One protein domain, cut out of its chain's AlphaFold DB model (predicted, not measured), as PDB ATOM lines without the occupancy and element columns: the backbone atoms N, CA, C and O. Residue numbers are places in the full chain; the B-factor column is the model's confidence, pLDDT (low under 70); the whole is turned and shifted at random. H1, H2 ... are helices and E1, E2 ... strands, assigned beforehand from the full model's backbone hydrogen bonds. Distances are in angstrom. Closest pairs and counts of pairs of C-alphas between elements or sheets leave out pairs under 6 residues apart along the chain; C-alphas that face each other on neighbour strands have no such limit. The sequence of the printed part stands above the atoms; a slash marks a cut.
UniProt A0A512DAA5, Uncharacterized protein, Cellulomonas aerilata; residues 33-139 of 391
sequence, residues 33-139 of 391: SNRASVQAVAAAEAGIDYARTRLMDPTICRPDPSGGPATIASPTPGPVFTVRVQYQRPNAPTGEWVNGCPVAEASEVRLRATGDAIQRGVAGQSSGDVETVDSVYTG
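This is residues 33 to 139 of the 391 residues of an uncharacterized protein of Cellulomonas aerilata (UniProt A0A512DAA5). A twisted sheet of four antiparallel strands, E1 to E4, is covered on one face by one long helix, H1, which crosses it slantwise; the other face has no named helix. The long links E2 to E3 and E3 to E4 reach past opposite ends of the sheet and make the longest axis. The printed part has 107 residues, with one named helix and four named strands in the order H1 E1 E2 E3 E4, and the sheet's order is E1 - E2 - E3 - E4. The class is mixed, helices and strands, with 52 residues, under half, in named elements. The whole is only just compact, close to loose, with a radius of gyration of the C-alphas of 15.2 A, and elongated, spanning 48 by 30 by 22 A.

Begin with E2, residues 80 to 88, and E3, residues 108 to 116, the inner strands: they form an antiparallel hairpin at 162 degrees, with N 84 and O 112 within hydrogen-bond range at 2.8 A. On the other side of E3 look for E4, residues 130 to 138, an edge strand in a hairpin with E3 at 164 degrees; N 111 and O 135 are 2.8 A apart. The other edge strand is E1, residues 71 to 73, in a hairpin with E2 at 160 degrees; N 72 and O 83 are 2.8 A apart. E1 and E4 are apart. The four strands make a meander, each the antiparallel neighbour of the one before. Residues 86 to 87 of E2 also pair, antiparallel, with residues 98 to 99. H1, residues 33 to 54, is on the sheet at a height of 5.7 A, giving two layers, a helix on one face of a sheet. It lies over E2, E3 and E4, and only just not over E1, on which 2 of its C-alphas fall. On the local plane it stands at 48 degrees to E2, slantwise to the strands. Its closest C-alphas to E3 are those of Ala 44 and Gly 115, 4.1 A. In H1 every O i to N i+4 pair is within hydrogen-bond range.

Find C-alpha 33 at (-20.988, -9.176, 19.784); from there H1 runs 30.8 A to C-alpha 54 at (-6.274, -16.481, 45.787). E1 is short; E2 measures 26.7 A, E3 26.1 A, and E4 26.7 A, ending at C-alpha 138 at (-22.828, -23.729, 50.251).

The C-alphas farthest apart are those of Glu 105 and Ala 123, 48.9 A. The printed part has no cut. The links H1 to E1, E2 to E3 and E3 to E4 are long; E1 to E2 is short. The mean pLDDT of the printed part is 89.0; look for values under 70 at residues 63 to 69 and residue 139.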
ATOM      1  N   SER A  33     -20.425  -9.154  18.427       95.62
ATOM      2  CA  SER A  33     -20.988  -9.176  19.784       95.62
ATOM      3  C   SER A  33     -21.002 -10.589  20.365       95.62
ATOM      4  O   SER A  33     -20.657 -10.769  21.526       95.62
ATOM      5  N   ASN A  34     -21.342 -11.610  19.571       93.44
ATOM      6  CA  ASN A  34     -21.320 -12.997  20.045       93.44
ATOM      7  C   ASN A  34     -19.903 -13.465  20.387       93.44
ATOM      8  O   ASN A  34     -19.694 -14.126  21.401       93.44
ATOM      9  N   ARG A  35     -18.911 -13.103  19.563       95.62
ATOM     10  CA  ARG A  35     -17.503 -13.392  19.866       95.62
ATOM     11  C   ARG A  35     -17.058 -12.689  21.151       95.62
ATOM     12  O   ARG A  35     -16.382 -13.321  21.959       95.62
ATOM     13  N   ALA A  36     -17.422 -11.417  21.325       95.75
ATOM     14  CA  ALA A  36     -17.121 -10.657  22.535       95.75
ATOM     15  C   ALA A  36     -17.745 -11.325  23.772       95.75
ATOM     16  O   ALA A  36     -17.027 -11.592  24.730       95.75
ATOM     17  N   SER A  37     -19.018 -11.728  23.696       96.00
ATOM     18  CA  SER A  37     -19.734 -12.374  24.807       96.00
ATOM     19  C   SER A  37     -19.040 -13.662  25.259       96.00
ATOM     20  O   SER A  37     -18.748 -13.832  26.439       96.00
ATOM     21  N   VAL A  38     -18.633 -14.531  24.325       96.19
ATOM     22  CA  VAL A  38     -17.880 -15.756  24.668       96.19
ATOM     23  C   VAL A  38     -16.542 -15.433  25.345       96.19
ATOM     24  O   VAL A  38     -16.150 -16.120  26.287       96.19
ATOM     25  N   GLN A  39     -15.836 -14.389  24.896       95.81
ATOM     26  CA  GLN A  39     -14.590 -13.953  25.535       95.81
ATOM     27  C   GLN A  39     -14.832 -13.410  26.947       95.81
ATOM     28  O   GLN A  39     -14.074 -13.741  27.856       95.81
ATOM     29  N   ALA A  40     -15.874 -12.603  27.131       96.19
ATOM     30  CA  ALA A  40     -16.236 -12.023  28.415       96.19
ATOM     31  C   ALA A  40     -16.675 -13.101  29.425       96.19
ATOM     32  O   ALA A  40     -16.200 -13.092  30.559       96.19
ATOM     33  N   VAL A  41     -17.476 -14.093  29.008       95.62
ATOM     34  CA  VAL A  41     -17.829 -15.254  29.850       95.62
ATOM     35  C   VAL A  41     -16.580 -16.048  30.229       95.62
ATOM     36  O   VAL A  41     -16.360 -16.308  31.408       95.62
ATOM     37  N   ALA A  42     -15.718 -16.372  29.261       91.50
ATOM     38  CA  ALA A  42     -14.488 -17.113  29.536       91.50
ATOM     39  C   ALA A  42     -13.551 -16.352  30.495       91.50
ATOM     40  O   ALA A  42     -12.916 -16.961  31.358       91.50
ATOM     41  N   ALA A  43     -13.475 -15.022  30.380       95.25
ATOM     42  CA  ALA A  43     -12.720 -14.183  31.304       95.25
ATOM     43  C   ALA A  43     -13.336 -14.178  32.713       95.25
ATOM     44  O   ALA A  43     -12.599 -14.269  33.696       95.25
ATOM     45  N   ALA A  44     -14.667 -14.127  32.827       95.75
ATOM     46  CA  ALA A  44     -15.368 -14.215  34.106       95.75
ATOM     47  C   ALA A  44     -15.148 -15.578  34.789       95.75
ATOM     48  O   ALA A  44     -14.811 -15.619  35.971       95.75
ATOM     49  N   GLU A  45     -15.257 -16.687  34.050       92.31
ATOM     50  CA  GLU A  45     -14.993 -18.042  34.559       92.31
ATOM     51  C   GLU A  45     -13.543 -18.202  35.035       92.31
ATOM     52  O   GLU A  45     -13.304 -18.649  36.159       92.31
ATOM     53  N   ALA A  46     -12.573 -17.742  34.236       92.19
ATOM     54  CA  ALA A  46     -11.167 -17.707  34.642       92.19
ATOM     55  C   ALA A  46     -10.960 -16.855  35.905       92.19
ATOM     56  O   ALA A  46     -10.140 -17.189  36.763       92.19
ATOM     57  N   GLY A  47     -11.731 -15.773  36.044       95.19
ATOM     58  CA  GLY A  47     -11.762 -14.952  37.243       95.19
ATOM     59  C   GLY A  47     -12.221 -15.723  38.474       95.19
ATOM     60  O   GLY A  47     -11.581 -15.609  39.518       95.19
ATOM     61  N   ILE A  48     -13.280 -16.531  38.369       94.25
ATOM     62  CA  ILE A  48     -13.772 -17.365  39.476       94.25
ATOM     63  C   ILE A  48     -12.682 -18.339  39.931       94.25
ATOM     64  O   ILE A  48     -12.389 -18.391  41.125       94.25
ATOM     65  N   ASP A  49     -12.021 -19.037  39.006       91.44
ATOM     66  CA  ASP A  49     -10.928 -19.966  39.333       91.44
ATOM     67  C   ASP A  49      -9.711 -19.250  39.947       91.44
ATOM     68  O   ASP A  49      -9.098 -19.722  40.913       91.44
ATOM     69  N   TYR A  50      -9.375 -18.064  39.441       92.88
ATOM     70  CA  TYR A  50      -8.302 -17.244  39.998       92.88
ATOM     71  C   TYR A  50      -8.639 -16.721  41.401       92.88
ATOM     72  O   TYR A  50      -7.822 -16.808  42.316       92.88
ATOM     73  N   ALA A  51      -9.854 -16.216  41.610       92.81
ATOM     74  CA  ALA A  51     -10.331 -15.788  42.919       92.81
ATOM     75  C   ALA A  51     -10.336 -16.959  43.905       92.81
ATOM     76  O   ALA A  51      -9.893 -16.809  45.039       92.81
ATOM     77  N   ARG A  52     -10.752 -18.145  43.457       90.00
ATOM     78  CA  ARG A  52     -10.758 -19.378  44.245       90.00
ATOM     79  C   ARG A  52      -9.376 -19.722  44.794       90.00
ATOM     80  O   ARG A  52      -9.237 -19.987  45.984       90.00
ATOM     81  N   THR A  53      -8.356 -19.695  43.937       86.56
ATOM     82  CA  THR A  53      -6.967 -19.975  44.338       86.56
ATOM     83  C   THR A  53      -6.403 -18.889  45.246       86.56
ATOM     84  O   THR A  53      -5.780 -19.197  46.257       86.56
ATOM     85  N   ARG A  54      -6.687 -17.617  44.952       89.62
ATOM     86  CA  ARG A  54      -6.274 -16.481  45.787       89.62
ATOM     87  C   ARG A  54      -6.928 -16.488  47.168       89.62
ATOM     88  O   ARG A  54      -6.274 -16.141  48.141       89.62
ATOM     89  N   LEU A  55      -8.180 -16.921  47.281       88.62
ATOM     90  CA  LEU A  55      -8.879 -17.032  48.563       88.62
ATOM     91  C   LEU A  55      -8.323 -18.139  49.472       88.62
ATOM     92  O   LEU A  55      -8.627 -18.132  50.662       88.62
ATOM     93  N   MET A  56      -7.496 -19.056  48.952       81.94
ATOM     94  CA  MET A  56      -6.754 -20.014  49.785       81.94
ATOM     95  C   MET A  56      -5.594 -19.361  50.542       81.94
ATOM     96  O   MET A  56      -5.115 -19.925  51.523       81.94
ATOM     97  N   ASP A  57      -5.130 -18.192  50.097       83.62
ATOM     98  CA  ASP A  57      -4.061 -17.466  50.765       83.62
ATOM     99  C   ASP A  57      -4.628 -16.713  51.989       83.62
ATOM    100  O   ASP A  57      -5.423 -15.774  51.829       83.62
ATOM    101  N   PRO A  58      -4.216 -17.067  53.225       76.62
ATOM    102  CA  PRO A  58      -4.722 -16.439  54.447       76.62
ATOM    103  C   PRO A  58      -4.347 -14.953  54.564       76.62
ATOM    104  O   PRO A  58      -4.852 -14.252  55.444       76.62
ATOM    105  N   THR A  59      -3.448 -14.452  53.713       81.44
ATOM    106  CA  THR A  59      -3.101 -13.029  53.648       81.44
ATOM    107  C   THR A  59      -4.107 -12.212  52.841       81.44
ATOM    108  O   THR A  59      -4.255 -11.019  53.106       81.44
ATOM    109  N   ILE A  60      -4.827 -12.839  51.904       81.19
ATOM    110  CA  ILE A  60      -5.744 -12.155  50.984       81.19
ATOM    111  C   ILE A  60      -7.103 -11.942  51.628       81.19
ATOM    112  O   ILE A  60      -7.635 -10.837  51.557       81.19
ATOM    113  N   CYS A  61      -7.644 -12.964  52.293       81.56
ATOM    114  CA  CYS A  61      -8.879 -12.818  53.051       81.56
ATOM    115  C   CYS A  61      -8.635 -12.812  54.555       81.56
ATOM    116  O   CYS A  61      -8.783 -13.823  55.238       81.56
ATOM    117  N   ARG A  62      -8.307 -11.628  55.083       76.38
ATOM    118  CA  ARG A  62      -8.358 -11.372  56.524       76.38
ATOM    119  C   ARG A  62      -9.719 -10.791  56.912       76.38
ATOM    120  O   ARG A  62     -10.192  -9.876  56.234       76.38
ATOM    121  N   PRO A  63     -10.340 -11.277  58.003       61.56
ATOM    122  CA  PRO A  63     -11.473 -10.609  58.628       61.56
ATOM    123  C   PRO A  63     -10.975  -9.312  59.281       61.56
ATOM    124  O   PRO A  63     -10.740  -9.242  60.483       61.56
ATOM    125  N   ASP A  64     -10.730  -8.296  58.461       60.59
ATOM    126  CA  ASP A  64     -10.514  -6.930  58.916       60.59
ATOM    127  C   ASP A  64     -11.894  -6.284  59.155       60.59
ATOM    128  O   ASP A  64     -12.787  -6.466  58.317       60.59
ATOM    129  N   PRO A  65     -12.120  -5.540  60.254       60.91
ATOM    130  CA  PRO A  65     -13.341  -4.753  60.458       60.91
ATOM    131  C   PRO A  65     -13.638  -3.742  59.334       60.91
ATOM    132  O   PRO A  65     -14.782  -3.312  59.200       60.91
ATOM    133  N   SER A  66     -12.647  -3.385  58.511       59.16
ATOM    134  CA  SER A  66     -12.825  -2.576  57.296       59.16
ATOM    135  C   SER A  66     -13.288  -3.372  56.064       59.16
ATOM    136  O   SER A  66     -13.598  -2.772  55.036       59.16
ATOM    137  N   GLY A  67     -13.404  -4.702  56.179       56.88
ATOM    138  CA  GLY A  67     -13.721  -5.616  55.088       56.88
ATOM    139  C   GLY A  67     -12.502  -5.825  54.194       56.88
ATOM    140  O   GLY A  67     -12.144  -4.946  53.415       56.88
ATOM    141  N   GLY A  68     -11.865  -7.001  54.282       61.00
ATOM    142  CA  GLY A  68     -10.821  -7.419  53.333       61.00
ATOM    143  C   GLY A  68     -11.270  -7.261  51.869       61.00
ATOM    144  O   GLY A  68     -12.459  -7.039  51.621       61.00
ATOM    145  N   PRO A  69     -10.357  -7.360  50.884       64.81
ATOM    146  CA  PRO A  69     -10.626  -6.965  49.507       64.81
ATOM    147  C   PRO A  69     -11.879  -7.661  48.976       64.81
ATOM    148  O   PRO A  69     -11.868  -8.830  48.599       64.81
ATOM    149  N   ALA A  70     -12.973  -6.904  48.905       78.56
ATOM    150  CA  ALA A  70     -14.237  -7.370  48.357       78.56
ATOM    151  C   ALA A  70     -14.145  -7.612  46.846       78.56
ATOM    152  O   ALA A  70     -15.128  -7.998  46.219       78.56
ATOM    153  N   THR A  71     -13.003  -7.303  46.230       90.44
ATOM    154  CA  THR A  71     -12.798  -7.324  44.791       90.44
ATOM    155  C   THR A  71     -11.390  -7.810  44.456       90.44
ATOM    156  O   THR A  71     -10.407  -7.236  44.916       90.44
ATOM    157  N   ILE A  72     -11.303  -8.856  43.637       92.31
ATOM    158  CA  ILE A  72     -10.069  -9.432  43.102       92.31
ATOM    159  C   ILE A  72     -10.038  -9.127  41.604       92.31
ATOM    160  O   ILE A  72     -10.946  -9.525  40.878       92.31
ATOM    161  N   ALA A  73      -9.012  -8.420  41.136       93.94
ATOM    162  CA  ALA A  73      -8.845  -8.092  39.722       93.94
ATOM    163  C   ALA A  73      -7.822  -9.014  39.042       93.94
ATOM    164  O   ALA A  73      -6.904  -9.535  39.688       93.94
ATOM    165  N   SER A  74      -7.975  -9.195  37.732       92.94
ATOM    166  CA  SER A  74      -7.032  -9.929  36.890       92.94
ATOM    167  C   SER A  74      -5.634  -9.294  36.883       92.94
ATOM    168  O   SER A  74      -5.530  -8.066  36.797       92.94
ATOM    169  N   PRO A  75      -4.549 -10.086  36.887       87.31
ATOM    170  CA  PRO A  75      -3.213  -9.575  36.592       87.31
ATOM    171  C   PRO A  75      -3.084  -9.210  35.102       87.31
ATOM    172  O   PRO A  75      -3.616  -9.900  34.233       87.31
ATOM    173  N   THR A  76      -2.360  -8.136  34.785       82.38
ATOM    174  CA  THR A  76      -2.048  -7.734  33.404       82.38
ATOM    175  C   THR A  76      -0.709  -8.326  32.933       82.38
ATOM    176  O   THR A  76       0.219  -8.405  33.740       82.38
ATOM    177  N   PRO A  77      -0.544  -8.692  31.639       75.31
ATOM    178  CA  PRO A  77      -1.542  -8.776  30.566       75.31
ATOM    179  C   PRO A  77      -2.219 -10.163  30.528       75.31
ATOM    180  O   PRO A  77      -1.550 -11.189  30.454       75.31
ATOM    181  N   GLY A  78      -3.549 -10.209  30.553       81.44
ATOM    182  CA  GLY A  78      -4.324 -11.452  30.581       81.44
ATOM    183  C   GLY A  78      -5.809 -11.199  30.304       81.44
ATOM    184  O   GLY A  78      -6.167 -10.063  29.977       81.44
ATOM    185  N   PRO A  79      -6.681 -12.221  30.408       87.00
ATOM    186  CA  PRO A  79      -8.126 -12.003  30.415       87.00
ATOM    187  C   PRO A  79      -8.480 -10.973  31.493       87.00
ATOM    188  O   PRO A  79      -8.023 -11.090  32.629       87.00
ATOM    189  N   VAL A  80      -9.257  -9.955  31.121       95.50
ATOM    190  CA  VAL A  80      -9.625  -8.867  32.028       95.50
ATOM    191  C   VAL A  80     -10.868  -9.290  32.792       95.50
ATOM    192  O   VAL A  80     -11.909  -9.551  32.193       95.50
ATOM    193  N   PHE A  81     -10.751  -9.395  34.111       96.50
ATOM    194  CA  PHE A  81     -11.876  -9.741  34.969       96.50
ATOM    195  C   PHE A  81     -11.797  -9.041  36.321       96.50
ATOM    196  O   PHE A  81     -10.727  -8.683  36.819       96.50
ATOM    197  N   THR A  82     -12.962  -8.905  36.942       96.75
ATOM    198  CA  THR A  82     -13.143  -8.394  38.294       96.75
ATOM    199  C   THR A  82     -14.073  -9.331  39.052       96.75
ATOM    200  O   THR A  82     -15.232  -9.482  38.682       96.75
ATOM    201  N   VAL A  83     -13.595  -9.948  40.130       96.69
ATOM    202  CA  VAL A  83     -14.394 -10.851  40.966       96.69
ATOM    203  C   VAL A  83     -14.749 -10.192  42.275       96.69
ATOM    204  O   VAL A  83     -13.867  -9.825  43.042       96.69
ATOM    205  N   ARG A  84     -16.044 -10.086  42.560       95.31
ATOM    206  CA  ARG A  84     -16.555  -9.652  43.852       95.31
ATOM    207  C   ARG A  84     -16.829 -10.849  44.744       95.31
ATOM    208  O   ARG A  84     -17.606 -11.733  44.382       95.31
ATOM    209  N   VAL A  85     -16.211 -10.842  45.918       94.19
ATOM    210  CA  VAL A  85     -16.444 -11.844  46.958       94.19
ATOM    211  C   VAL A  85     -17.580 -11.349  47.836       94.19
ATOM    212  O   VAL A  85     -17.551 -10.219  48.332       94.19
ATOM    213  N   GLN A  86     -18.607 -12.175  47.980       93.88
ATOM    214  CA  GLN A  86     -19.786 -11.865  48.768       93.88
ATOM    215  C   GLN A  86     -20.154 -13.058  49.639       93.88
ATOM    216  O   GLN A  86     -19.887 -14.200  49.281       93.88
ATOM    217  N   TYR A  87     -20.797 -12.817  50.773       92.44
ATOM    218  CA  TYR A  87     -21.250 -13.885  51.658       92.44
ATOM    219  C   TYR A  87     -22.604 -13.551  52.280       92.44
ATOM    220  O   TYR A  87     -22.964 -12.378  52.414       92.44
ATOM    221  N   GLN A  88     -23.357 -14.579  52.665       93.38
ATOM    222  CA  GLN A  88     -24.569 -14.424  53.471       93.38
ATOM    223  C   GLN A  88     -24.245 -14.617  54.952       93.38
ATOM    224  O   GLN A  88     -23.531 -15.547  55.330       93.38
ATOM    225  N   ARG A  89     -24.776 -13.737  55.808       90.56
ATOM    226  CA  ARG A  89     -24.717 -13.913  57.268       90.56
ATOM    227  C   ARG A  89     -25.765 -14.947  57.701       90.56
ATOM    228  O   ARG A  89     -26.829 -14.997  57.090       90.56
ATOM    229  N   PRO A  90     -25.540 -15.687  58.798       83.88
ATOM    230  CA  PRO A  90     -26.401 -16.801  59.222       83.88
ATOM    231  C   PRO A  90     -27.839 -16.408  59.611       83.88
ATOM    232  O   PRO A  90     -28.647 -17.289  59.862       83.88
ATOM    233  N   ASN A  91     -28.177 -15.116  59.646       84.75
ATOM    234  CA  ASN A  91     -29.522 -14.605  59.936       84.75
ATOM    235  C   ASN A  91     -29.915 -13.434  59.016       84.75
ATOM    236  O   ASN A  91     -30.800 -12.650  59.357       84.75
ATOM    237  N   ALA A  92     -29.212 -13.251  57.894       84.62
ATOM    238  CA  ALA A  92     -29.599 -12.228  56.933       84.62
ATOM    239  C   ALA A  92     -30.915 -12.636  56.239       84.62
ATOM    240  O   ALA A  92     -31.136 -13.830  56.017       84.62
ATOM    241  N   PRO A  93     -31.792 -11.681  55.878       86.75
ATOM    242  CA  PRO A  93     -32.897 -11.939  54.968       86.75
ATOM    243  C   PRO A  93     -32.390 -12.655  53.714       86.75
ATOM    244  O   PRO A  93     -31.350 -12.288  53.160       86.75
ATOM    245  N   THR A  94     -33.126 -13.667  53.255       83.44
ATOM    246  CA  THR A  94     -32.776 -14.420  52.047       83.44
ATOM    247  C   THR A  94     -32.487 -13.464  50.890       83.44
ATOM    248  O   THR A  94     -33.335 -12.653  50.519       83.44
ATOM    249  N   GLY A  95     -31.286 -13.560  50.315       84.19
ATOM    250  CA  GLY A  95     -30.854 -12.718  49.199       84.19
ATOM    251  C   GLY A  95     -30.061 -11.463  49.578       84.19
ATOM    252  O   GLY A  95     -29.588 -10.776  48.671       84.19
ATOM    253  N   GLU A  96     -29.846 -11.171  50.864       93.31
ATOM    254  CA  GLU A  96     -28.899 -10.130  51.274       93.31
ATOM    255  C   GLU A  96     -27.459 -10.670  51.243       93.31
ATOM    256  O   GLU A  96     -27.066 -11.534  52.026       93.31
ATOM    257  N   TRP A  97     -26.655 -10.134  50.325       92.94
ATOM    258  CA  TRP A  97     -25.252 -10.500  50.150       92.94
ATOM    259  C   TRP A  97     -24.347  -9.375  50.631       92.94
ATOM    260  O   TRP A  97     -24.416  -8.252  50.129       92.94
ATOM    261  N   VAL A  98     -23.453  -9.690  51.561       92.19
ATOM    262  CA  VAL A  98     -22.481  -8.742  52.101       92.19
ATOM    263  C   VAL A  98     -21.196  -8.846  51.293       92.19
ATOM    264  O   VAL A  98     -20.648  -9.933  51.142       92.19
ATOM    265  N   ASN A  99     -20.718  -7.721  50.763       92.00
ATOM    266  CA  ASN A  99     -19.433  -7.660  50.068       92.00
ATOM    267  C   ASN A  99     -18.289  -7.792  51.078       92.00
ATOM    268  O   ASN A  99     -18.260  -7.058  52.065       92.00
ATOM    269  N   GLY A 100     -17.334  -8.674  50.803       90.69
ATOM    270  CA  GLY A 100     -16.154  -8.867  51.638       90.69
ATOM    271  C   GLY A 100     -15.811 -10.335  51.845       90.69
ATOM    272  O   GLY A 100     -16.447 -11.237  51.297       90.69
ATOM    273  N   CYS A 101     -14.779 -10.564  52.649       89.31
ATOM    274  CA  CYS A 101     -14.350 -11.906  53.010       89.31
ATOM    275  C   CYS A 101     -15.398 -12.613  53.880       89.31
ATOM    276  O   CYS A 101     -15.931 -11.991  54.805       89.31
ATOM    277  N   PRO A 102     -15.672 -13.906  53.631       89.00
ATOM    278  CA  PRO A 102     -16.590 -14.680  54.455       89.00
ATOM    279  C   PRO A 102     -16.164 -14.694  55.926       89.00
ATOM    280  O   PRO A 102     -14.999 -14.933  56.246       89.00
ATOM    281  N   VAL A 103     -17.116 -14.463  56.830       87.56
ATOM    282  CA  VAL A 103     -16.918 -14.661  58.275       87.56
ATOM    283  C   VAL A 103     -17.136 -16.130  58.642       87.56
ATOM    284  O   VAL A 103     -17.806 -16.854  57.912       87.56
ATOM    285  N   ALA A 104     -16.624 -16.571  59.796       83.69
ATOM    286  CA  ALA A 104     -16.737 -17.965  60.254       83.69
ATOM    287  C   ALA A 104     -18.186 -18.487  60.337       83.69
ATOM    288  O   ALA A 104     -18.424 -19.692  60.309       83.69
ATOM    289  N   GLU A 105     -19.153 -17.578  60.450       86.19
ATOM    290  CA  GLU A 105     -20.571 -17.903  60.546       86.19
ATOM    291  C   GLU A 105     -21.309 -17.838  59.199       86.19
ATOM    292  O   GLU A 105     -22.512 -18.088  59.165       86.19
ATOM    293  N   ALA A 106     -20.631 -17.495  58.098       88.19
ATOM    294  CA  ALA A 106     -21.259 -17.392  56.786       88.19
ATOM    295  C   ALA A 106     -21.877 -18.736  56.357       88.19
ATOM    296  O   ALA A 106     -21.237 -19.785  56.450       88.19
ATOM    297  N   SER A 107     -23.127 -18.701  55.891       89.12
ATOM    298  CA  SER A 107     -23.848 -19.885  55.398       89.12
ATOM    299  C   SER A 107     -23.496 -20.211  53.946       89.12
ATOM    300  O   SER A 107     -23.378 -21.381  53.576       89.12
ATOM    301  N   GLU A 108     -23.307 -19.166  53.140       91.00
ATOM    302  CA  GLU A 108     -23.020 -19.244  51.710       91.00
ATOM    303  C   GLU A 108     -21.988 -18.189  51.313       91.00
ATOM    304  O   GLU A 108     -21.974 -17.074  51.849       91.00
ATOM    305  N   VAL A 109     -21.162 -18.523  50.325       92.25
ATOM    306  CA  VAL A 109     -20.224 -17.596  49.686       92.25
ATOM    307  C   VAL A 109     -20.553 -17.511  48.205       92.25
ATOM    308  O   VAL A 109     -20.646 -18.532  47.532       92.25
ATOM    309  N   ARG A 110     -20.696 -16.297  47.677       94.19
ATOM    310  CA  ARG A 110     -20.875 -16.025  46.253       94.19
ATOM    311  C   ARG A 110     -19.649 -15.324  45.690       94.19
ATOM    312  O   ARG A 110     -19.229 -14.286  46.197       94.19
ATOM    313  N   LEU A 111     -19.118 -15.867  44.605       95.50
ATOM    314  CA  LEU A 111     -18.138 -15.209  43.755       95.50
ATOM    315  C   LEU A 111     -18.869 -14.695  42.517       95.50
ATOM    316  O   LEU A 111     -19.335 -15.486  41.703       95.50
ATOM    317  N   ARG A 112     -18.992 -13.372  42.399       96.88
ATOM    318  CA  ARG A 112     -19.557 -12.705  41.223       96.88
ATOM    319  C   ARG A 112     -18.420 -12.174  40.369       96.88
ATOM    320  O   ARG A 112     -17.811 -11.169  40.731       96.88
ATOM    321  N   ALA A 113     -18.117 -12.840  39.267       96.94
ATOM    322  CA  ALA A 113     -17.072 -12.427  38.344       96.94
ATOM    323  C   ALA A 113     -17.662 -11.677  37.154       96.94
ATOM    324  O   ALA A 113     -18.577 -12.166  36.506       96.94
ATOM    325  N   THR A 114     -17.112 -10.510  36.851       98.06
ATOM    326  CA  THR A 114     -17.393  -9.752  35.633       98.06
ATOM    327  C   THR A 114     -16.164  -9.834  34.739       98.06
ATOM    328  O   THR A 114     -15.079  -9.450  35.173       98.06
ATOM    329  N   GLY A 115     -16.319 -10.371  33.533       97.12
ATOM    330  CA  GLY A 115     -15.263 -10.463  32.531       97.12
ATOM    331  C   GLY A 115     -15.474  -9.450  31.413       97.12
ATOM    332  O   GLY A 115     -16.611  -9.186  31.024       97.12
ATOM    333  N   ASP A 116     -14.378  -8.903  30.896       97.69
ATOM    334  CA  ASP A 116     -14.355  -7.962  29.780       97.69
ATOM    335  C   ASP A 116     -13.724  -8.623  28.546       97.69
ATOM    336  O   ASP A 116     -12.625  -9.189  28.596       97.69
ATOM    337  N   ALA A 117     -14.395  -8.512  27.402       96.44
ATOM    338  CA  ALA A 117     -13.868  -8.966  26.128       96.44
ATOM    339  C   ALA A 117     -12.692  -8.086  25.680       96.44
ATOM    340  O   ALA A 117     -12.802  -6.861  25.570       96.44
ATOM    341  N   ILE A 118     -11.567  -8.716  25.330       95.56
ATOM    342  CA  ILE A 118     -10.420  -8.013  24.735       95.56
ATOM    343  C   ILE A 118     -10.793  -7.513  23.330       95.56
ATOM    344  O   ILE A 118     -10.426  -6.406  22.938       95.56
ATOM    345  N   GLN A 119     -11.546  -8.316  22.568       95.50
ATOM    346  CA  GLN A 119     -12.045  -7.945  21.246       95.50
ATOM    347  C   GLN A 119     -13.517  -7.546  21.321       95.50
ATOM    348  O   GLN A 119     -14.400  -8.365  21.058       95.50
ATOM    349  N   ARG A 120     -13.751  -6.269  21.629       96.44
ATOM    350  CA  ARG A 120     -15.090  -5.676  21.690       96.44
ATOM    351  C   ARG A 120     -15.875  -5.844  20.388       96.44
ATOM    352  O   ARG A 120     -15.302  -5.940  19.294       96.44
ATOM    353  N   GLY A 121     -17.192  -5.877  20.517       94.62
ATOM    354  CA  GLY A 121     -18.109  -5.829  19.398       94.62
ATOM    355  C   GLY A 121     -17.977  -4.516  18.625       94.62
ATOM    356  O   GLY A 121     -17.540  -3.481  19.136       94.62
ATOM    357  N   VAL A 122     -18.294  -4.571  17.336       95.56
ATOM    358  CA  VAL A 122     -18.168  -3.441  16.405       95.56
ATOM    359  C   VAL A 122     -19.545  -3.004  15.902       95.56
ATOM    360  O   VAL A 122     -20.564  -3.604  16.235       95.56
ATOM    361  N   ALA A 123     -19.591  -1.934  15.103       92.75
ATOM    362  CA  ALA A 123     -20.833  -1.396  14.533       92.75
ATOM    363  C   ALA A 123     -21.904  -1.037  15.590       92.75
ATOM    364  O   ALA A 123     -23.101  -1.187  15.355       92.75
ATOM    365  N   GLY A 124     -21.464  -0.569  16.766       92.94
ATOM    366  CA  GLY A 124     -22.341  -0.162  17.868       92.94
ATOM    367  C   GLY A 124     -22.920  -1.315  18.695       92.94
ATOM    368  O   GLY A 124     -23.739  -1.063  19.573       92.94
ATOM    369  N   GLN A 125     -22.510  -2.562  18.444       93.19
ATOM    370  CA  GLN A 125     -22.977  -3.736  19.184       93.19
ATOM    371  C   GLN A 125     -22.017  -4.074  20.331       93.19
ATOM    372  O   GLN A 125     -21.149  -4.923  20.174       93.19
ATOM    373  N   SER A 126     -22.160  -3.410  21.481       96.50
ATOM    374  CA  SER A 126     -21.329  -3.639  22.681       96.50
ATOM    375  C   SER A 126     -21.980  -4.559  23.720       96.50
ATOM    376  O   SER A 126     -21.481  -4.686  24.835       96.50
ATOM    377  N   SER A 127     -23.123  -5.175  23.399       93.56
ATOM    378  CA  SER A 127     -23.904  -5.985  24.345       93.56
ATOM    379  C   SER A 127     -23.167  -7.219  24.865       93.56
ATOM    380  O   SER A 127     -23.508  -7.689  25.939       93.56
ATOM    381  N   GLY A 128     -22.176  -7.727  24.126       93.38
ATOM    382  CA  GLY A 128     -21.338  -8.853  24.547       93.38
ATOM    383  C   GLY A 128     -19.975  -8.451  25.110       93.38
ATOM    384  O   GLY A 128     -19.151  -9.319  25.360       93.38
ATOM    385  N   ASP A 129     -19.677  -7.159  25.270       97.56
ATOM    386  CA  ASP A 129     -18.337  -6.736  25.700       97.56
ATOM    387  C   ASP A 129     -18.053  -7.070  27.166       97.56
ATOM    388  O   ASP A 129     -16.890  -7.190  27.548       97.56
ATOM    389  N   VAL A 130     -19.104  -7.202  27.977       97.62
ATOM    390  CA  VAL A 130     -19.022  -7.434  29.417       97.62
ATOM    391  C   VAL A 130     -20.058  -8.472  29.807       97.62
ATOM    392  O   VAL A 130     -21.241  -8.295  29.533       97.62
ATOM    393  N   GLU A 131     -19.622  -9.519  30.495       97.81
ATOM    394  CA  GLU A 131     -20.487 -10.603  30.959       97.81
ATOM    395  C   GLU A 131     -20.220 -10.874  32.433       97.81
ATOM    396  O   GLU A 131     -19.103 -10.699  32.926       97.81
ATOM    397  N   THR A 132     -21.260 -11.269  33.166       97.19
ATOM    398  CA  THR A 132     -21.154 -11.563  34.600       97.19
ATOM    399  C   THR A 132     -21.575 -12.996  34.880       97.19
ATOM    400  O   THR A 132     -22.658 -13.419  34.484       97.19
ATOM    401  N   VAL A 133     -20.727 -13.726  35.597       95.81
ATOM    402  CA  VAL A 133     -20.944 -15.108  36.023       95.81
ATOM    403  C   VAL A 133     -20.934 -15.152  37.547       95.81
ATOM    404  O   VAL A 133     -20.011 -14.651  38.192       95.81
ATOM    405  N   ASP A 134     -21.962 -15.765  38.123       95.38
ATOM    406  CA  ASP A 134     -22.067 -15.993  39.561       95.38
ATOM    407  C   ASP A 134     -21.785 -17.464  39.878       95.38
ATOM    408  O   ASP A 134     -22.356 -18.363  39.263       95.38
ATOM    409  N   SER A 135     -20.958 -17.715  40.891       92.88
ATOM    410  CA  SER A 135     -20.812 -19.029  41.516       92.88
ATOM    411  C   SER A 135     -21.151 -18.930  42.997       92.88
ATOM    412  O   SER A 135     -20.636 -18.052  43.690       92.88
ATOM    413  N   VAL A 136     -22.038 -19.801  43.477       93.56
ATOM    414  CA  VAL A 136     -22.466 -19.855  44.880       93.56
ATOM    415  C   VAL A 136     -22.004 -21.174  45.485       93.56
ATOM    416  O   VAL A 136     -22.286 -22.244  44.952       93.56
ATOM    417  N   TYR A 137     -21.308 -21.082  46.612       89.25
ATOM    418  CA  TYR A 137     -20.800 -22.204  47.385       89.25
ATOM    419  C   TYR A 137     -21.559 -22.274  48.708       89.25
ATOM    420  O   TYR A 137     -21.587 -21.304  49.469       89.25
ATOM    421  N   THR A 138     -22.166 -23.425  48.981       85.69
ATOM    422  CA  THR A 138     -22.828 -23.729  50.251       85.69
ATOM    423  C   THR A 138     -21.879 -24.560  51.120       85.69
ATOM    424  O   THR A 138     -21.224 -25.479  50.629       85.69
ATOM    425  N   GLY A 139     -21.768 -24.232  52.412       64.31
ATOM    426  CA  GLY A 139     -20.933 -24.977  53.367       64.31
ATOM    427  C   GLY A 139     -19.937 -24.112  54.145       64.31
ATOM    428  O   GLY A 139     -19.418 -23.117  53.649       64.31
TER     429      GLY A 139